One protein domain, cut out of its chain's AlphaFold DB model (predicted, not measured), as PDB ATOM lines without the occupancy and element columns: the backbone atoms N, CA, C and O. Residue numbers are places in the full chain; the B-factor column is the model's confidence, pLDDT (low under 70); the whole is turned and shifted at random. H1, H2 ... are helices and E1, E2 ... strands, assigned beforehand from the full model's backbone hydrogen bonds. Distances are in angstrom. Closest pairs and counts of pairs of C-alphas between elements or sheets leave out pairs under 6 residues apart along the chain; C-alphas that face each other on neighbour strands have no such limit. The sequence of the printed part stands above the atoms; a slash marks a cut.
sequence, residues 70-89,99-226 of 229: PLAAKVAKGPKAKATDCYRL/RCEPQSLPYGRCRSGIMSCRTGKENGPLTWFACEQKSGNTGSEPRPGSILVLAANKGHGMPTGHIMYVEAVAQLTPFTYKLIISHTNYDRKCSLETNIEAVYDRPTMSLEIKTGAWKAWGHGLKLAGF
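What this domain is: This is residues 70 to 89 and 99 to 226 of the 229 residues of an uncharacterized protein of Deltaproteobacteria bacterium CG23_combo_of_CG06-09_8_20_14_all_60_8 (UniProt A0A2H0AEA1). A closed barrel of six strands, E1 to E6, makes the core, and two short helices pack on its outside, H1 along E2 and H2 across E1 and E6. Residues 70 to 89, without a named element, pass outside the barrel, with residues 74 to 75 paired to E2. The printed part has 148 residues, in the order H1, H2, E1 to E6; the strands form a meander, each the antiparallel neighbour of the one before. The class is mixed, with under half of the residues in named elements; the whole is compact, radius of gyration of the C-alphas 14.1 A, spans 39 by 33 by 31 A.

How they stand to each other: Round the barrel run E1, residues 147 to 150, E2, 162 to 171, E3, 176 to 183, E4, 193 to 201, E5, 206 to 209, and E6, 221 to 226. Within hydrogen-bond range are N 148 and O 164, 2.8 A, for E1 and E2; N 170 and O 178, 2.8 A, for E2 and E3; N 179 and O 198, 2.8 A, for E3 and E4; N 199 and O 208, 2.8 A, for E4 and E5; N 207 and O 221, 2.8 A, for E5 and E6; and N 224 and O 149, 2.9 A, for E6 and E1. E2 bends by 77 degrees at residue 167. H1, residues 104 to 112, lies outside, over E2, at a height over the sheet of 7.9 A; their closest C-alphas, Gly 108 and Tyr 165, are 5.7 A apart. H2, residues 125 to 134, lies outside, over E1 and E6, only just across the strands at 63 degrees to E1 on the local plane; the closest C-alphas of H2 and E1, Pro 125 and Val 149, are 6.5 A apart. In H1 and H2 every O i to N i+4 pair is within hydrogen-bond range.

Where its parts are: H1 begins at C-alpha 104 (105.420, 153.823, 165.140) and is 11.8 A long; H2 is 14.7 A. E2 is 23.1 A, E3 21.1 A, E4 21.8 A; E6 ends at C-alpha 226 (108.697, 144.647, 176.075).

The domain as a whole: The C-alphas farthest apart, Pro 70 and Gly 120, are 40.8 A apart. Residues 90 to 98 are not printed, with 11.1 A between C-alphas 89 and 99. The links H1 to H2, H2 to E1, E1 to E2 and E5 to E6 are long. The pLDDT is under 70 at residues 70 to 71, 77 to 81, 89, 99 to 100 and 119 to 122.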
ATOM      1  N   PRO A  70     125.861 133.597 168.333       60.50
ATOM      2  CA  PRO A  70     124.521 133.633 168.892       60.50
ATOM      3  C   PRO A  70     123.928 132.228 169.003       60.50
ATOM      4  O   PRO A  70     123.981 131.447 168.049       60.50
ATOM      5  N   LEU A  71     123.281 131.937 170.136       66.69
ATOM      6  CA  LEU A  71     122.362 130.803 170.218       66.69
ATOM      7  C   LEU A  71     121.291 130.966 169.131       66.69
ATOM      8  O   LEU A  71     120.862 132.092 168.852       66.69
ATOM      9  N   ALA A  72     120.884 129.848 168.518       70.88
ATOM     10  CA  ALA A  72     119.996 129.815 167.355       70.88
ATOM     11  C   ALA A  72     118.850 130.838 167.468       70.88
ATOM     12  O   ALA A  72     118.092 130.840 168.444       70.88
ATOM     13  N   ALA A  73     118.751 131.725 166.473       77.62
ATOM     14  CA  ALA A  73     117.794 132.820 166.493       77.62
ATOM     15  C   ALA A  73     116.360 132.277 166.544       77.62
ATOM     16  O   ALA A  73     115.928 131.511 165.680       77.62
ATOM     17  N   LYS A  74     115.599 132.710 167.546       83.38
ATOM     18  CA  LYS A  74     114.154 132.512 167.581       83.38
ATOM     19  C   LYS A  74     113.525 133.575 166.685       83.38
ATOM     20  O   LYS A  74     113.815 134.761 166.827       83.38
ATOM     21  N   VAL A  75     112.645 133.152 165.786       78.62
ATOM     22  CA  VAL A  75     111.870 134.031 164.898       78.62
ATOM     23  C   VAL A  75     110.406 133.983 165.325       78.62
ATOM     24  O   VAL A  75     109.954 132.976 165.875       78.62
ATOM     25  N   ALA A  76     109.664 135.069 165.118       74.69
ATOM     26  CA  ALA A  76     108.246 135.124 165.454       74.69
ATOM     27  C   ALA A  76     107.475 134.019 164.704       74.69
ATOM     28  O   ALA A  76     107.435 134.011 163.475       74.69
ATOM     29  N   LYS A  77     106.873 133.073 165.441       56.94
ATOM     30  CA  LYS A  77     106.006 132.022 164.882       56.94
ATOM     31  C   LYS A  77     104.565 132.536 164.823       56.94
ATOM     32  O   LYS A  77     103.932 132.689 165.860       56.94
ATOM     33  N   GLY A  78     104.054 132.799 163.624       52.34
ATOM     34  CA  GLY A  78     102.643 133.125 163.382       52.34
ATOM     35  C   GLY A  78     102.462 134.067 162.187       52.34
ATOM     36  O   GLY A  78     103.400 134.801 161.860       52.34
ATOM     37  N   PRO A  79     101.292 134.078 161.518       49.81
ATOM     38  CA  PRO A  79     101.036 134.974 160.398       49.81
ATOM     39  C   PRO A  79     100.758 136.378 160.946       49.81
ATOM     40  O   PRO A  79      99.621 136.819 161.070       49.81
ATOM     41  N   LYS A  80     101.822 137.078 161.326       61.22
ATOM     42  CA  LYS A  80     101.788 138.503 161.645       61.22
ATOM     43  C   LYS A  80     101.909 139.263 160.320       61.22
ATOM     44  O   LYS A  80     102.822 138.965 159.547       61.22
ATOM     45  N   ALA A  81     100.963 140.168 160.033       64.12
ATOM     46  CA  ALA A  81     100.840 140.894 158.756       64.12
ATOM     47  C   ALA A  81     102.204 141.408 158.283       64.12
ATOM     48  O   ALA A  81     102.950 141.928 159.115       64.12
ATOM     49  N   LYS A  82     102.573 141.233 157.002       79.25
ATOM     50  CA  LYS A  82     103.931 141.570 156.538       79.25
ATOM     51  C   LYS A  82     104.234 143.029 156.885       79.25
ATOM     52  O   LYS A  82     103.329 143.859 156.904       79.25
ATOM     53  N   ALA A  83     105.501 143.360 157.141       77.25
ATOM     54  CA  ALA A  83     105.888 144.731 157.491       77.25
ATOM     55  C   ALA A  83     105.339 145.768 156.489       77.25
ATOM     56  O   ALA A  83     104.838 146.817 156.887       77.25
ATOM     57  N   THR A  84     105.338 145.427 155.198       80.06
ATOM     58  CA  THR A  84     104.756 146.237 154.118       80.06
ATOM     59  C   THR A  84     103.240 146.390 154.209       80.06
ATOM     60  O   THR A  84     102.724 147.453 153.893       80.06
ATOM     61  N   ASP A  85     102.516 145.372 154.676       83.44
ATOM     62  CA  ASP A  85     101.052 145.403 154.787       83.44
ATOM     63  C   ASP A  85     100.607 146.348 155.916       83.44
ATOM     64  O   ASP A  85      99.553 146.980 155.849       83.44
ATOM     65  N   CYS A  86     101.453 146.487 156.940       82.25
ATOM     66  CA  CYS A  86     101.275 147.426 158.045       82.25
ATOM     67  C   CYS A  86     101.825 148.826 157.767       82.25
ATOM     68  O   CYS A  86     101.688 149.724 158.602       82.25
ATOM     69  N   TYR A  87     102.431 149.024 156.597       80.88
ATOM     70  CA  TYR A  87     102.977 150.293 156.165       80.88
ATOM     71  C   TYR A  87     102.173 150.856 154.997       80.88
ATOM     72  O   TYR A  87     102.361 150.491 153.841       80.88
ATOM     73  N   ARG A  88     101.288 151.807 155.296       70.25
ATOM     74  CA  ARG A  88     100.616 152.600 154.266       70.25
ATOM     75  C   ARG A  88     100.965 154.060 154.458       70.25
ATOM     76  O   ARG A  88     100.346 154.719 155.290       70.25
ATOM     77  N   LEU A  89     101.925 154.545 153.670       56.34
ATOM     78  CA  LEU A  89     102.241 155.967 153.614       56.34
ATOM     79  C   LEU A  89     100.959 156.723 153.251       56.34
ATOM     80  O   LEU A  89     100.428 156.576 152.148       56.34
ATOM     81  N   ARG A  99     100.894 165.237 160.645       58.88
ATOM     82  CA  ARG A  99     101.645 164.099 161.203       58.88
ATOM     83  C   ARG A  99     101.858 163.070 160.094       58.88
ATOM     84  O   ARG A  99     100.907 162.729 159.394       58.88
ATOM     85  N   CYS A 100     103.090 162.598 159.921       66.12
ATOM     86  CA  CYS A 100     103.357 161.541 158.953       66.12
ATOM     87  C   CYS A 100     102.680 160.233 159.410       66.12
ATOM     88  O   CYS A 100     102.479 160.028 160.608       66.12
ATOM     89  N   GLU A 101     102.312 159.350 158.484       71.00
ATOM     90  CA  GLU A 101     101.655 158.078 158.806       71.00
ATOM     91  C   GLU A 101     102.237 156.926 157.964       71.00
ATOM     92  O   GLU A 101     102.543 157.154 156.791       71.00
ATOM     93  N   PRO A 102     102.338 155.697 158.514       76.50
ATOM     94  CA  PRO A 102     101.977 155.345 159.883       76.50
ATOM     95  C   PRO A 102     103.050 155.767 160.894       76.50
ATOM     96  O   PRO A 102     104.242 155.504 160.719       76.50
ATOM     97  N   GLN A 103     102.611 156.361 162.002       86.50
ATOM     98  CA  GLN A 103     103.444 156.514 163.200       86.50
ATOM     99  C   GLN A 103     103.879 155.134 163.744       86.50
ATOM    100  O   GLN A 103     103.276 154.105 163.414       86.50
ATOM    101  N   SER A 104     104.893 155.095 164.615       91.56
ATOM    102  CA  SER A 104     105.420 153.823 165.140       91.56
ATOM    103  C   SER A 104     104.368 152.993 165.878       91.56
ATOM    104  O   SER A 104     104.351 151.772 165.746       91.56
ATOM    105  N   LEU A 105     103.441 153.645 166.590       90.50
ATOM    106  CA  LEU A 105     102.375 152.983 167.348       90.50
ATOM    107  C   LEU A 105     101.340 152.255 166.461       90.50
ATOM    108  O   LEU A 105     101.152 151.052 166.664       90.50
ATOM    109  N   PRO A 106     100.702 152.901 165.461       89.00
ATOM    110  CA  PRO A 106      99.869 152.211 164.474       89.00
ATOM    111  C   PRO A 106     100.580 151.049 163.773       89.00
ATOM    112  O   PRO A 106     100.001 149.966 163.663       89.00
ATOM    113  N   TYR A 107     101.837 151.253 163.359       91.12
ATOM    114  CA  TYR A 107     102.641 150.201 162.737       91.12
ATOM    115  C   TYR A 107     102.823 149.007 163.680       91.12
ATOM    116  O   TYR A 107     102.478 147.885 163.318       91.12
ATOM    117  N   GLY A 108     103.299 149.238 164.908       92.31
ATOM    118  CA  GLY A 108     103.563 148.167 165.867       92.31
ATOM    119  C   GLY A 108     102.305 147.385 166.243       92.31
ATOM    120  O   GLY A 108     102.355 146.160 166.322       92.31
ATOM    121  N   ARG A 109     101.152 148.047 166.397       91.19
ATOM    122  CA  ARG A 109      99.871 147.361 166.644       91.19
ATOM    123  C   ARG A 109      99.463 146.463 165.479       91.19
ATOM    124  O   ARG A 109      99.137 145.303 165.701       91.19
ATOM    125  N   CYS A 110      99.533 146.971 164.247       89.62
ATOM    126  CA  CYS A 110      99.262 146.157 163.063       89.62
ATOM    127  C   CYS A 110     100.235 144.973 162.958       89.62
ATOM    128  O   CYS A 110      99.808 143.834 162.785       89.62
ATOM    129  N   ARG A 111     101.541 145.235 163.107       91.88
ATOM    130  CA  ARG A 111     102.595 144.235 162.919       91.88
ATOM    131  C   ARG A 111     102.547 143.152 163.990       91.88
ATOM    132  O   ARG A 111     102.770 141.991 163.678       91.88
ATOM    133  N   SER A 112     102.261 143.506 165.240       91.19
ATOM    134  CA  SER A 112     102.231 142.538 166.342       91.19
ATOM    135  C   SER A 112     100.911 141.796 166.493       91.19
ATOM    136  O   SER A 112     100.942 140.671 166.992       91.19
ATOM    137  N   GLY A 113      99.791 142.412 166.102       90.19
ATOM    138  CA  GLY A 113      98.448 141.951 166.452       90.19
ATOM    139  C   GLY A 113      98.030 142.275 167.893       90.19
ATOM    140  O   GLY A 113      96.917 141.932 168.278       90.19
ATOM    141  N   ILE A 114      98.871 142.955 168.684       90.50
ATOM    142  CA  ILE A 114      98.569 143.293 170.082       90.50
ATOM    143  C   ILE A 114      97.671 144.536 170.111       90.50
ATOM    144  O   ILE A 114      98.095 145.674 169.865       90.50
ATOM    145  N   MET A 115      96.390 144.298 170.386       88.69
ATOM    146  CA  MET A 115      95.317 145.294 170.289       88.69
ATOM    147  C   MET A 115      94.679 145.635 171.636       88.69
ATOM    148  O   MET A 115      93.758 146.449 171.679       88.69
ATOM    149  N   SER A 116      95.166 145.058 172.729       89.25
ATOM    150  CA  SER A 116      94.816 145.446 174.092       89.25
ATOM    151  C   SER A 116      95.177 146.911 174.380       89.25
ATOM    152  O   SER A 116      95.902 147.572 173.618       89.25
ATOM    153  N   CYS A 117      94.608 147.449 175.464       88.75
ATOM    154  CA  CYS A 117      94.883 148.811 175.931       88.75
ATOM    155  C   CYS A 117      94.666 149.888 174.847       88.75
ATOM    156  O   CYS A 117      95.560 150.678 174.536       88.75
ATOM    157  N   ARG A 118      93.476 149.884 174.227       78.69
ATOM    158  CA  ARG A 118      93.069 150.804 173.141       78.69
ATOM    159  C   ARG A 118      92.187 151.982 173.582       78.69
ATOM    160  O   ARG A 118      91.708 152.732 172.736       78.69
ATOM    161  N   THR A 119      91.935 152.147 174.876       55.03
ATOM    162  CA  THR A 119      90.852 152.997 175.387       55.03
ATOM    163  C   THR A 119      91.322 154.363 175.898       55.03
ATOM    164  O   THR A 119      91.420 154.564 177.102       55.03
ATOM    165  N   GLY A 120      91.484 155.351 175.010       63.91
ATOM    166  CA  GLY A 120      91.577 156.762 175.418       63.91
ATOM    167  C   GLY A 120      92.975 157.383 175.340       63.91
ATOM    168  O   GLY A 120      93.393 157.809 174.266       63.91
ATOM    169  N   LYS A 121      93.667 157.554 176.478       58.19
ATOM    170  CA  LYS A 121      94.946 158.303 176.583       58.19
ATOM    171  C   LYS A 121      96.166 157.487 176.113       58.19
ATOM    172  O   LYS A 121      97.269 158.026 175.990       58.19
ATOM    173  N   GLU A 122      95.983 156.208 175.799       59.97
ATOM    174  CA  GLU A 122      96.975 155.215 175.351       59.97
ATOM    175  C   GLU A 122      97.379 155.394 173.872       59.97
ATOM    176  O   GLU A 122      97.635 154.437 173.140       59.97
ATOM    177  N   ASN A 123      97.462 156.652 173.433       72.50
ATOM    178  CA  ASN A 123      97.880 157.057 172.088       72.50
ATOM    179  C   ASN A 123      99.399 157.282 171.974       72.50
ATOM    180  O   ASN A 123      99.864 157.838 170.980       72.50
ATOM    181  N   GLY A 124     100.175 156.885 172.987       88.00
ATOM    182  CA  GLY A 124     101.628 157.027 173.019       88.00
ATOM    183  C   GLY A 124     102.336 155.716 173.384       88.00
ATOM    184  O   GLY A 124     101.750 154.883 174.077       88.00
ATOM    185  N   PRO A 125     103.606 155.534 172.967       93.12
ATOM    186  CA  PRO A 125     104.422 154.367 173.317       93.12
ATOM    187  C   PRO A 125     104.402 154.022 174.813       93.12
ATOM    188  O   PRO A 125     104.119 152.889 175.196       93.12
ATOM    189  N   LEU A 126     104.646 155.021 175.665       94.19
ATOM    190  CA  LEU A 126     104.758 154.822 177.113       94.19
ATOM    191  C   LEU A 126     103.409 154.635 177.802       94.19
ATOM    192  O   LEU A 126     103.324 153.881 178.767       94.19
ATOM    193  N   THR A 127     102.353 155.293 177.318       92.94
ATOM    194  CA  THR A 127     101.014 155.110 177.890       92.94
ATOM    195  C   THR A 127     100.451 153.737 177.540       92.94
ATOM    196  O   THR A 127      99.848 153.102 178.403       92.94
ATOM    197  N   TRP A 128     100.729 153.226 176.335       93.81
ATOM    198  CA  TRP A 128     100.420 151.839 175.996       93.81
ATOM    199  C   TRP A 128     101.197 150.859 176.885       93.81
ATOM    200  O   TRP A 128     100.575 150.016 177.527       93.81
ATOM    201  N   PHE A 129     102.520 151.022 177.021       95.31
ATOM    202  CA  PHE A 129     103.330 150.166 177.899       95.31
ATOM    203  C   PHE A 129     102.823 150.152 179.346       95.31
ATOM    204  O   PHE A 129     102.693 149.085 179.936       95.31
ATOM    205  N   ALA A 130     102.494 151.315 179.912       94.50
ATOM    206  CA  ALA A 130     101.987 151.414 181.278       94.50
ATOM    207  C   ALA A 130     100.644 150.685 181.469       94.50
ATOM    208  O   ALA A 130     100.408 150.101 182.525       94.50
ATOM    209  N   CYS A 131      99.761 150.700 180.467       93.94
ATOM    210  CA  CYS A 131      98.506 149.951 180.522       93.94
ATOM    211  C   CYS A 131      98.742 148.433 180.455       93.94
ATOM    212  O   CYS A 131      98.193 147.683 181.264       93.94
ATOM    213  N   GLU A 132      99.612 147.979 179.554       95.25
ATOM    214  CA  GLU A 132      99.960 146.556 179.443       95.25
ATOM    215  C   GLU A 132     100.681 146.059 180.695       95.25
ATOM    216  O   GLU A 132     100.442 144.948 181.157       95.25
ATOM    217  N   GLN A 133     101.510 146.908 181.307       95.69
ATOM    218  CA  GLN A 133     102.188 146.595 182.560       95.69
ATOM    219  C   GLN A 133     101.191 146.361 183.696       95.69
ATOM    220  O   GLN A 133     101.339 145.394 184.438       95.69
ATOM    221  N   LYS A 134     100.148 147.195 183.811       94.44
ATOM    222  CA  LYS A 134      99.059 146.977 184.780       94.44
ATOM    223  C   LYS A 134      98.302 145.674 184.528       94.44
ATOM    224  O   LYS A 134      97.770 145.098 185.468       94.44
ATOM    225  N   SER A 135      98.273 145.225 183.277       92.56
ATOM    226  CA  SER A 135      97.614 143.986 182.859       92.56
ATOM    227  C   SER A 135      98.520 142.752 182.984       92.56
ATOM    228  O   SER A 135      98.072 141.649 182.707       92.56
ATOM    229  N   GLY A 136      99.783 142.913 183.405       95.62
ATOM    230  CA  GLY A 136     100.753 141.815 183.512       95.62
ATOM    231  C   GLY A 136     101.382 141.384 182.180       95.62
ATOM    232  O   GLY A 136     102.154 140.429 182.148       95.62
ATOM    233  N   ASN A 137     101.126 142.119 181.096       96.19
ATOM    234  CA  ASN A 137     101.510 141.767 179.727       96.19
ATOM    235  C   ASN A 137     102.859 142.374 179.310       96.19
ATOM    236  O   ASN A 137     103.110 142.641 178.136       96.19
ATOM    237  N   THR A 138     103.756 142.655 180.259       97.75
ATOM    238  CA  THR A 138     105.080 143.218 179.953       97.75
ATOM    239  C   THR A 138     106.214 142.441 180.607       97.75
ATOM    240  O   THR A 138     106.023 141.577 181.460       97.75
ATOM    241  N   GLY A 139     107.444 142.715 180.179       97.44
ATOM    242  CA  GLY A 139     108.629 142.318 180.929       97.44
ATOM    243  C   GLY A 139     109.933 142.755 180.275       97.44
ATOM    244  O   GLY A 139     109.930 143.482 179.286       97.44
ATOM    245  N   SER A 140     111.053 142.315 180.845       97.00
ATOM    246  CA  SER A 140     112.407 142.724 180.437       97.00
ATOM    247  C   SER A 140     113.065 141.797 179.412       97.00
ATOM    248  O   SER A 140     113.949 142.203 178.680       97.00
ATOM    249  N   GLU A 141     112.653 140.539 179.329       96.19
ATOM    250  CA  GLU A 141     113.214 139.590 178.361       96.19
ATOM    251  C   GLU A 141     112.579 139.753 176.966       96.19
ATOM    252  O   GLU A 141     111.340 139.746 176.875       96.19
ATOM    253  N   PRO A 142     113.383 139.877 175.892       96.19
ATOM    254  CA  PRO A 142     112.877 140.032 174.535       96.19
ATOM    255  C   PRO A 142     112.279 138.724 174.018       96.19
ATOM    256  O   PRO A 142     112.807 137.635 174.246       96.19
ATOM    257  N   ARG A 143     111.193 138.832 173.251       95.06
ATOM    258  CA  ARG A 143     110.591 137.697 172.542       95.06
ATOM    259  C   ARG A 143     110.309 138.072 171.093       95.06
ATOM    260  O   ARG A 143     109.835 139.184 170.850       95.06
ATOM    261  N   PRO A 144     110.532 137.174 170.125       95.38
ATOM    262  CA  PRO A 144     110.043 137.410 168.777       95.38
ATOM    263  C   PRO A 144     108.526 137.617 168.808       95.38
ATOM    264  O   PRO A 144     107.810 136.879 169.483       95.38
ATOM    265  N   GLY A 145     108.036 138.635 168.112       94.38
ATOM    266  CA  GLY A 145     106.626 139.004 168.116       94.38
ATOM    267  C   GLY A 145     106.209 140.017 169.179       94.38
ATOM    268  O   GLY A 145     105.064 140.466 169.112       94.38
ATOM    269  N   SER A 146     107.095 140.372 170.114       96.81
ATOM    270  CA  SER A 146     106.851 141.409 171.125       96.81
ATOM    271  C   SER A 146     107.069 142.824 170.576       96.81
ATOM    272  O   SER A 146     107.677 143.015 169.518       96.81
ATOM    273  N   ILE A 147     106.581 143.823 171.313       97.50
ATOM    274  CA  ILE A 147     106.874 145.236 171.058       97.50
ATOM    275  C   ILE A 147     107.939 145.707 172.038       97.50
ATOM    276  O   ILE A 147     107.698 145.750 173.240       97.50
ATOM    277  N   LEU A 148     109.093 146.108 171.521       98.38
ATOM    278  CA  LEU A 148     110.110 146.839 172.263       98.38
ATOM    279  C   LEU A 148     109.649 148.288 172.436       98.38
ATOM    280  O   LEU A 148     109.308 148.952 171.454       98.38
ATOM    281  N   VAL A 149     109.665 148.792 173.672       98.12
ATOM    282  CA  VAL A 149     109.285 150.174 173.992       98.12
ATOM    283  C   VAL A 149     110.491 150.945 174.524       98.12
ATOM    284  O   VAL A 149     110.982 150.676 175.623       98.12
ATOM    285  N   LEU A 150     110.944 151.934 173.756       97.94
ATOM    286  CA  LEU A 150     111.943 152.908 174.183       97.94
ATOM    287  C   LEU A 150     111.318 153.901 175.165       97.94
ATOM    288  O   LEU A 150     110.232 154.432 174.923       97.94
ATOM    289  N   ALA A 151     112.018 154.139 176.272       95.56
ATOM    290  CA  ALA A 151     111.655 155.114 177.288       95.56
ATOM    291  C   ALA A 151     111.777 156.550 176.754       95.56
ATOM    292  O   ALA A 151     112.437 156.811 175.745       95.56
ATOM    293  N   ALA A 152     111.180 157.506 177.466       91.50
ATOM    294  CA  ALA A 152     111.451 158.912 177.211       91.50
ATOM    295  C   ALA A 152     112.940 159.198 177.450       91.50
ATOM    296  O   ALA A 152     113.480 158.889 178.512       91.50
ATOM    297  N   ASN A 153     113.599 159.818 176.476       86.50
ATOM    298  CA  ASN A 153     115.013 160.145 176.541       86.50
ATOM    299  C   ASN A 153     115.244 161.586 176.075       86.50
ATOM    300  O   ASN A 153     115.260 161.877 174.878       86.50
ATOM    301  N   LYS A 154     115.433 162.502 177.034       84.44
ATOM    302  CA  LYS A 154     115.694 163.921 176.743       84.44
ATOM    303  C   LYS A 154     117.028 164.132 176.024       84.44
ATOM    304  O   LYS A 154     117.080 164.965 175.127       84.44
ATOM    305  N   GLY A 155     118.063 163.357 176.365       83.50
ATOM    306  CA  GLY A 155     119.388 163.457 175.736       83.50
ATOM    307  C   GLY A 155     119.377 163.119 174.245       83.50
ATOM    308  O   GLY A 155     120.182 163.641 173.486       83.50
ATOM    309  N   HIS A 156     118.403 162.317 173.814       81.62
ATOM    310  CA  HIS A 156     118.201 161.944 172.416       81.62
ATOM    311  C   HIS A 156     117.037 162.695 171.743       81.62
ATOM    312  O   HIS A 156     116.669 162.369 170.619       81.62
ATOM    313  N   GLY A 157     116.426 163.687 172.404       85.00
ATOM    314  CA  GLY A 157     115.285 164.425 171.846       85.00
ATOM    315  C   GLY A 157     114.015 163.582 171.663       85.00
ATOM    316  O   GLY A 157     113.193 163.892 170.805       85.00
ATOM    317  N   MET A 158     113.834 162.523 172.463       87.62
ATOM    318  CA  MET A 158     112.722 161.567 172.368       87.62
ATOM    319  C   MET A 158     111.813 161.638 173.615       87.62
ATOM    320  O   MET A 158     111.869 160.758 174.474       87.62
ATOM    321  N   PRO A 159     110.966 162.671 173.775       87.56
ATOM    322  CA  PRO A 159     110.189 162.877 175.004       87.56
ATOM    323  C   PRO A 159     109.027 161.888 175.195       87.56
ATOM    324  O   PRO A 159     108.566 161.706 176.316       87.56
ATOM    325  N   THR A 160     108.540 161.254 174.125       86.88
ATOM    326  CA  THR A 160     107.354 160.376 174.151       86.88
ATOM    327  C   THR A 160     107.684 158.886 174.153       86.88
ATOM    328  O   THR A 160     106.770 158.060 174.162       86.88
ATOM    329  N   GLY A 161     108.972 158.541 174.099       93.06
ATOM    330  CA  GLY A 161     109.410 157.198 173.737       93.06
ATOM    331  C   GLY A 161     109.138 156.874 172.266       93.06
ATOM    332  O   GLY A 161     108.682 157.721 171.489       93.06
ATOM    333  N   HIS A 162     109.403 155.626 171.897       95.75
ATOM    334  CA  HIS A 162     109.171 155.073 170.562       95.75
ATOM    335  C   HIS A 162     108.969 153.563 170.662       95.75
ATOM    336  O   HIS A 162     109.423 152.955 171.631       95.75
ATOM    337  N   ILE A 163     108.304 152.949 169.686       96.06
ATOM    338  CA  ILE A 163     108.153 151.492 169.665       96.06
ATOM    339  C   ILE A 163     108.776 150.857 168.431       96.06
ATOM    340  O   ILE A 163     108.774 151.434 167.343       96.06
ATOM    341  N   MET A 164     109.256 149.634 168.613       97.19
ATOM    342  CA  MET A 164     109.782 148.769 167.567       97.19
ATOM    343  C   MET A 164     109.182 147.375 167.721       97.19
ATOM    344  O   MET A 164     108.979 146.890 168.832       97.19
ATOM    345  N   TYR A 165     108.902 146.716 166.607       97.12
ATOM    346  CA  TYR A 165     108.486 145.323 166.610       97.12
ATOM    347  C   TYR A 165     109.714 144.409 166.571       97.12
ATOM    348  O   TYR A 165     110.633 144.639 165.784       97.12
ATOM    349  N   VAL A 166     109.736 143.378 167.419       97.62
ATOM    350  CA  VAL A 166     110.837 142.408 167.493       97.62
ATOM    351  C   VAL A 166     110.576 141.264 166.516       97.62
ATOM    352  O   VAL A 166     109.752 140.387 166.769       97.62
ATOM    353  N   GLU A 167     111.296 141.257 165.400       95.81
ATOM    354  CA  GLU A 167     111.192 140.244 164.345       95.81
ATOM    355  C   GLU A 167     111.844 138.921 164.775       95.81
ATOM    356  O   GLU A 167     111.250 137.844 164.658       95.81
ATOM    357  N   ALA A 168     113.061 139.010 165.320       95.81
ATOM    358  CA  ALA A 168     113.837 137.863 165.771       95.81
ATOM    359  C   ALA A 168     114.713 138.210 166.978       95.81
ATOM    360  O   ALA A 168     115.089 139.365 167.192       95.81
ATOM    361  N   VAL A 169     115.048 137.186 167.762       96.81
ATOM    362  CA  VAL A 169     115.876 137.286 168.965       96.81
ATOM    363  C   VAL A 169     116.909 136.173 168.945       96.81
ATOM    364  O   VAL A 169     116.558 134.999 168.849       96.81
ATOM    365  N   ALA A 170     118.172 136.536 169.101       96.25
ATOM    366  CA  ALA A 170     119.264 135.611 169.329       96.25
ATOM    367  C   ALA A 170     119.963 135.980 170.636       96.25
ATOM    368  O   ALA A 170     120.363 137.125 170.840       96.25
ATOM    369  N   GLN A 171     120.090 135.020 171.544       95.94
ATOM    370  CA  GLN A 171     120.779 135.251 172.804       95.94
ATOM    371  C   GLN A 171     122.294 135.208 172.567       95.94
ATOM    372  O   GLN A 171     122.796 134.258 171.968       95.94
ATOM    373  N   LEU A 172     122.998 136.251 173.012       93.75
ATOM    374  CA  LEU A 172     124.457 136.359 172.913       93.75
ATOM    375  C   LEU A 172     125.113 135.913 174.221       93.75
ATOM    376  O   LEU A 172     126.063 135.146 174.222       93.75
ATOM    377  N   THR A 173     124.573 136.363 175.351       93.88
ATOM    378  CA  THR A 173     124.998 135.954 176.698       93.88
ATOM    379  C   THR A 173     123.753 135.695 177.558       93.88
ATOM    380  O   THR A 173     122.639 135.981 177.109       93.88
ATOM    381  N   PRO A 174     123.870 135.233 178.819       93.38
ATOM    382  CA  PRO A 174     122.711 135.107 179.709       93.38
ATOM    383  C   PRO A 174     121.873 136.392 179.854       93.38
ATOM    384  O   PRO A 174     120.691 136.337 180.201       93.38
ATOM    385  N   PHE A 175     122.466 137.551 179.558       95.31
ATOM    386  CA  PHE A 175     121.893 138.866 179.819       95.31
ATOM    387  C   PHE A 175     121.801 139.774 178.587       95.31
ATOM    388  O   PHE A 175     121.109 140.788 178.649       95.31
ATOM    389  N   THR A 176     122.448 139.417 177.475       97.31
ATOM    390  CA  THR A 176     122.479 140.236 176.257       97.31
ATOM    391  C   THR A 176     121.927 139.488 175.049       97.31
ATOM    392  O   THR A 176     122.111 138.278 174.889       97.31
ATOM    393  N   TYR A 177     121.238 140.227 174.184       98.25
ATOM    394  CA  TYR A 177     120.484 139.684 173.062       98.25
ATOM    395  C   TYR A 177     120.770 140.491 171.802       98.25
ATOM    396  O   TYR A 177     120.703 141.718 171.821       98.25
ATOM    397  N   LYS A 178     121.021 139.808 170.687       98.25
ATOM    398  CA  LYS A 178     120.885 140.389 169.356       98.25
ATOM    399  C   LYS A 178     119.409 140.358 168.976       98.25
ATOM    400  O   LYS A 178     118.757 139.317 169.060       98.25
ATOM    401  N   LEU A 179     118.891 141.497 168.545       98.38
ATOM    402  CA  LEU A 179     117.530 141.662 168.064       98.38
ATOM    403  C   LEU A 179     117.562 141.994 166.577       98.38
ATOM    404  O   LEU A 179     118.410 142.773 166.136       98.38
ATOM    405  N   ILE A 180     116.612 141.437 165.831       97.75
ATOM    406  CA  ILE A 180     116.201 141.976 164.537       97.75
ATOM    407  C   ILE A 180     114.881 142.697 164.765       97.75
ATOM    408  O   ILE A 180     113.951 142.106 165.319       97.75
ATOM    409  N   ILE A 181     114.804 143.966 164.380       97.56
ATOM    410  CA  ILE A 181     113.642 144.815 164.643       97.56
ATOM    411  C   ILE A 181     113.158 145.534 163.381       97.56
ATOM    412  O   ILE A 181     113.893 145.706 162.405       97.56
ATOM    413  N   SER A 182     111.896 145.957 163.415       96.06
ATOM    414  CA  SER A 182     111.282 146.813 162.404       96.06
ATOM    415  C   SER A 182     110.449 147.919 163.053       96.06
ATOM    416  O   SER A 182     109.861 147.730 164.122       96.06
ATOM    417  N   HIS A 183     110.405 149.095 162.431       95.06
ATOM    418  CA  HIS A 183     109.586 150.221 162.887       95.06
ATOM    419  C   HIS A 183     109.359 151.248 161.780       95.06
ATOM    420  O   HIS A 183     109.968 151.194 160.717       95.06
ATOM    421  N   THR A 184     108.490 152.216 162.055       92.44
ATOM    422  CA  THR A 184     108.279 153.398 161.214       92.44
ATOM    423  C   THR A 184     108.611 154.667 161.996       92.44
ATOM    424  O   THR A 184     108.950 154.592 163.183       92.44
ATOM    425  N   ASN A 185     108.507 155.838 161.356       87.94
ATOM    426  CA  ASN A 185     108.659 157.146 162.016       87.94
ATOM    427  C   ASN A 185     110.031 157.350 162.676       87.94
ATOM    428  O   ASN A 185     110.141 157.891 163.774       87.94
ATOM    429  N   TYR A 186     111.082 156.894 161.997       82.44
ATOM    430  CA  TYR A 186     112.464 157.211 162.358       82.44
ATOM    431  C   TYR A 186     112.921 158.563 161.780       82.44
ATOM    432  O   TYR A 186     113.906 159.142 162.240       82.44
ATOM    433  N   ASP A 187     112.195 159.061 160.773       81.69
ATOM    434  CA  ASP A 187     112.396 160.320 160.068       81.69
ATOM    435  C   ASP A 187     111.101 161.158 160.041       81.69
ATOM    436  O   ASP A 187     110.061 160.766 160.568       81.69
ATOM    437  N   ARG A 188     111.139 162.324 159.383       79.31
ATOM    438  CA  ARG A 188     109.956 163.194 159.224       79.31
ATOM    439  C   ARG A 188     108.975 162.729 158.139       79.31
ATOM    440  O   ARG A 188     107.984 163.413 157.893       79.31
ATOM    441  N   LYS A 189     109.259 161.617 157.457       81.06
ATOM    442  CA  LYS A 189     108.447 161.066 156.359       81.06
ATOM    443  C   LYS A 189     107.697 159.800 156.774       81.06
ATOM    444  O   LYS A 189     106.951 159.255 155.969       81.06
ATOM    445  N   CYS A 190     107.854 159.373 158.025       82.50
ATOM    446  CA  CYS A 190     107.323 158.128 158.557       82.50
ATOM    447  C   CYS A 190     107.824 156.876 157.852       82.50
ATOM    448  O   CYS A 190     107.147 155.859 157.903       82.50
ATOM    449  N   SER A 191     109.017 156.917 157.265       88.50
ATOM    450  CA  SER A 191     109.577 155.797 156.513       88.50
ATOM    451  C   SER A 191     109.573 154.494 157.322       88.50
ATOM    452  O   SER A 191     109.813 154.499 158.533       88.50
ATOM    453  N   LEU A 192     109.283 153.382 156.642       90.94
ATOM    454  CA  LEU A 192     109.426 152.032 157.183       90.94
ATOM    455  C   LEU A 192     110.891 151.616 157.150       90.94
ATOM    456  O   LEU A 192     111.548 151.717 156.115       90.94
ATOM    457  N   GLU A 193     111.357 151.055 158.255       93.31
ATOM    458  CA  GLU A 193     112.659 150.425 158.362       93.31
ATOM    459  C   GLU A 193     112.521 148.992 158.893       93.31
ATOM    460  O   GLU A 193     111.744 148.707 159.808       93.31
ATOM    461  N   THR A 194     113.247 148.062 158.275       94.12
ATOM    462  CA  THR A 194     113.191 146.617 158.555       94.12
ATOM    463  C   THR A 194     114.599 146.034 158.581       94.12
ATOM    464  O   THR A 194     115.534 146.660 158.089       94.12
ATOM    465  N   ASN A 195     114.747 144.823 159.132       94.50
ATOM    466  CA  ASN A 195     116.032 144.117 159.235       94.50
ATOM    467  C   ASN A 195     117.108 144.916 159.992       94.50
ATOM    468  O   ASN A 195     118.303 144.796 159.718       94.50
ATOM    469  N   ILE A 196     116.679 145.736 160.952       97.31
ATOM    470  CA  ILE A 196     117.581 146.504 161.803       97.31
ATOM    471  C   ILE A 196     118.157 145.557 162.841       97.31
ATOM    472  O   ILE A 196     117.410 144.891 163.560       97.31
ATOM    473  N   GLU A 197     119.476 145.525 162.950       98.25
ATOM    474  CA  GLU A 197     120.164 144.797 163.999       98.25
ATOM    475  C   GLU A 197     120.374 145.706 165.203       98.25
ATOM    476  O   GLU A 197     120.847 146.838 165.074       98.25
ATOM    477  N   ALA A 198     120.070 145.191 166.387       98.50
ATOM    478  CA  ALA A 198     120.336 145.874 167.638       98.50
ATOM    479  C   ALA A 198     120.860 144.902 168.697       98.50
ATOM    480  O   ALA A 198     120.592 143.702 168.642       98.50
ATOM    481  N   VAL A 199     121.599 145.417 169.676       98.50
ATOM    482  CA  VAL A 199     122.027 144.664 170.859       98.50
ATOM    483  C   VAL A 199     121.306 145.226 172.071       98.50
ATOM    484  O   VAL A 199     121.403 146.416 172.357       98.50
ATOM    485  N   TYR A 200     120.575 144.366 172.766       98.62
ATOM    486  CA  TYR A 200     119.866 144.686 173.993       98.62
ATOM    487  C   TYR A 200     120.594 144.091 175.199       98.62
ATOM    488  O   TYR A 200     120.884 142.893 175.221       98.62
ATOM    489  N   ASP A 201     120.848 144.927 176.200       98.38
ATOM    490  CA  ASP A 201     121.401 144.554 177.497       98.38
ATOM    491  C   ASP A 201     120.291 144.577 178.558       98.38
ATOM    492  O   ASP A 201     119.710 145.627 178.860       98.38
ATOM    493  N   ARG A 202     119.969 143.399 179.109       97.81
ATOM    494  CA  ARG A 202     118.876 143.228 180.072       97.81
ATOM    495  C   ARG A 202     119.151 143.897 181.425       97.81
ATOM    496  O   ARG A 202     118.248 144.582 181.900       97.81
ATOM    497  N   PRO A 203     120.334 143.741 182.055       97.44
ATOM    498  CA  PRO A 203     120.635 144.370 183.340       97.44
ATOM    499  C   PRO A 203     120.501 145.893 183.318       97.44
ATOM    500  O   PRO A 203     119.934 146.481 184.233       97.44
ATOM    501  N   THR A 204     120.993 146.535 182.260       97.31
ATOM    502  CA  THR A 204     121.004 147.999 182.144       97.31
ATOM    503  C   THR A 204     119.786 148.568 181.417       97.31
ATOM    504  O   THR A 204     119.648 149.797 181.320       97.31
ATOM    505  N   MET A 205     118.907 147.692 180.910       97.94
ATOM    506  CA  MET A 205     117.730 148.025 180.106       97.94
ATOM    507  C   MET A 205     118.069 148.985 178.955       97.94
ATOM    508  O   MET A 205     117.341 149.950 178.709       97.94
ATOM    509  N   SER A 206     119.195 148.754 178.272       97.75
ATOM    510  CA  SER A 206     119.646 149.605 177.165       97.75
ATOM    511  C   SER A 206     119.754 148.871 175.841       97.75
ATOM    512  O   SER A 206     120.040 147.675 175.796       97.75
ATOM    513  N   LEU A 207     119.537 149.616 174.764       98.31
ATOM    514  CA  LEU A 207     119.599 149.149 173.392       98.31
ATOM    515  C   LEU A 207     120.623 149.952 172.597       98.31
ATOM    516  O   LEU A 207     120.666 151.181 172.654       98.31
ATOM    517  N   GLU A 208     121.393 149.217 171.811       98.12
ATOM    518  CA  GLU A 208     122.368 149.717 170.857       98.12
ATOM    519  C   GLU A 208     121.939 149.329 169.441       98.12
ATOM    520  O   GLU A 208     121.983 148.150 169.084       98.12
ATOM    521  N   ILE A 209     121.561 150.299 168.615       98.12
ATOM    522  CA  ILE A 209     121.252 150.100 167.198       98.12
ATOM    523  C   ILE A 209     122.566 149.931 166.424       98.12
ATOM    524  O   ILE A 209     123.454 150.779 166.482       98.12
ATOM    525  N   LYS A 210     122.719 148.815 165.707       98.12
ATOM    526  CA  LYS A 210     123.961 148.455 165.001       98.12
ATOM    527  C   LYS A 210     123.886 148.675 163.492       98.12
ATOM    528  O   LYS A 210     124.924 148.893 162.864       98.12
ATOM    529  N   THR A 211     122.688 148.663 162.914       97.81
ATOM    530  CA  THR A 211     122.446 148.929 161.487       97.81
ATOM    531  C   THR A 211     121.263 149.881 161.296       97.81
ATOM    532  O   THR A 211     120.581 150.221 162.256       97.81
ATOM    533  N   GLY A 212     121.041 150.352 160.067       95.56
ATOM    534  CA  GLY A 212     119.921 151.240 159.750       95.56
ATOM    535  C   GLY A 212     120.178 152.732 159.990       95.56
ATOM    536  O   GLY A 212     121.277 153.154 160.360       95.56
ATOM    537  N   ALA A 213     119.150 153.544 159.760       94.50
ATOM    538  CA  ALA A 213     119.152 155.000 159.788       94.50
ATOM    539  C   ALA A 213     119.478 155.557 161.175       94.50
ATOM    540  O   ALA A 213     120.127 156.595 161.296       94.50
ATOM    541  N   TRP A 214     119.069 154.853 162.229       94.31
ATOM    542  CA  TRP A 214     119.379 155.231 163.604       94.31
ATOM    543  C   TRP A 214     120.742 154.734 164.093       94.31
ATOM    544  O   TRP A 214     121.096 155.063 165.216       94.31
ATOM    545  N   LYS A 215     121.554 154.026 163.294       96.19
ATOM    546  CA  LYS A 215     122.847 153.468 163.740       96.19
ATOM    547  C   LYS A 215     123.755 154.479 164.443       96.19
ATOM    548  O   LYS A 215     124.311 154.150 165.473       96.19
ATOM    549  N   ALA A 216     123.923 155.679 163.884       93.75
ATOM    550  CA  ALA A 216     124.848 156.683 164.428       93.75
ATOM    551  C   ALA A 216     124.312 157.413 165.674       93.75
ATOM    552  O   ALA A 216     125.061 158.088 166.372       93.75
ATOM    553  N   TRP A 217     123.007 157.321 165.926       92.88
ATOM    554  CA  TRP A 217     122.321 158.037 167.004       92.88
ATOM    555  C   TRP A 217     121.827 157.099 168.112       92.88
ATOM    556  O   TRP A 217     121.706 157.501 169.266       92.88
ATOM    557  N   GLY A 218     121.526 155.849 167.770       93.19
ATOM    558  CA  GLY A 218     120.811 154.881 168.591       93.19
ATOM    559  C   GLY A 218     121.709 154.128 169.559       93.19
ATOM    560  O   GLY A 218     121.662 152.904 169.604       93.19
ATOM    561  N   HIS A 219     122.510 154.858 170.324       94.88
ATOM    562  CA  HIS A 219     123.384 154.325 171.365       94.88
ATOM    563  C   HIS A 219     122.787 154.596 172.748       94.88
ATOM    564  O   HIS A 219     122.148 155.625 172.960       94.88
ATOM    565  N   GLY A 220     122.966 153.678 173.696       94.62
ATOM    566  CA  GLY A 220     122.545 153.825 175.089       94.62
ATOM    567  C   GLY A 220     121.042 154.038 175.291       94.62
ATOM    568  O   GLY A 220     120.632 154.557 176.334       94.62
ATOM    569  N   LEU A 221     120.202 153.666 174.320       96.69
ATOM    570  CA  LEU A 221     118.771 153.962 174.354       96.69
ATOM    571  C   LEU A 221     118.102 153.177 175.485       96.69
ATOM    572  O   LEU A 221     118.124 151.949 175.487       96.69
ATOM    573  N   LYS A 222     117.488 153.871 176.446       97.25
ATOM    574  CA  LYS A 222     116.796 153.226 177.567       97.25
ATOM    575  C   LYS A 222     115.441 152.670 177.155       97.25
ATOM    576  O   LYS A 222     114.697 153.311 176.416       97.25
ATOM    577  N   LEU A 223     115.117 151.486 177.662       97.88
ATOM    578  CA  LEU A 223     113.847 150.807 177.430       97.88
ATOM    579  C   LEU A 223     112.934 150.945 178.644       97.88
ATOM    580  O   LEU A 223     113.382 150.844 179.782       97.88
ATOM    581  N   ALA A 224     111.636 151.089 178.382       97.69
ATOM    582  CA  ALA A 224     110.612 150.788 179.376       97.69
ATOM    583  C   ALA A 224     110.463 149.263 179.543       97.69
ATOM    584  O   ALA A 224     110.334 148.763 180.657       97.69
ATOM    585  N   GLY A 225     110.548 148.519 178.435       98.19
ATOM    586  CA  GLY A 225     110.520 147.058 178.408       98.19
ATOM    587  C   GLY A 225     109.926 146.526 177.109       98.19
ATOM    588  O   GLY A 225     109.955 147.199 176.078       98.19
ATOM    589  N   PHE A 226     109.373 145.317 177.180       98.50
ATOM    590  CA  PHE A 226     108.697 144.647 176.075       98.50
ATOM    591  C   PHE A 226     107.225 144.424 176.416       98.50
ATOM    592  O   PHE A 226     106.936 143.882 177.483       98.50
TER     593      PHE A 226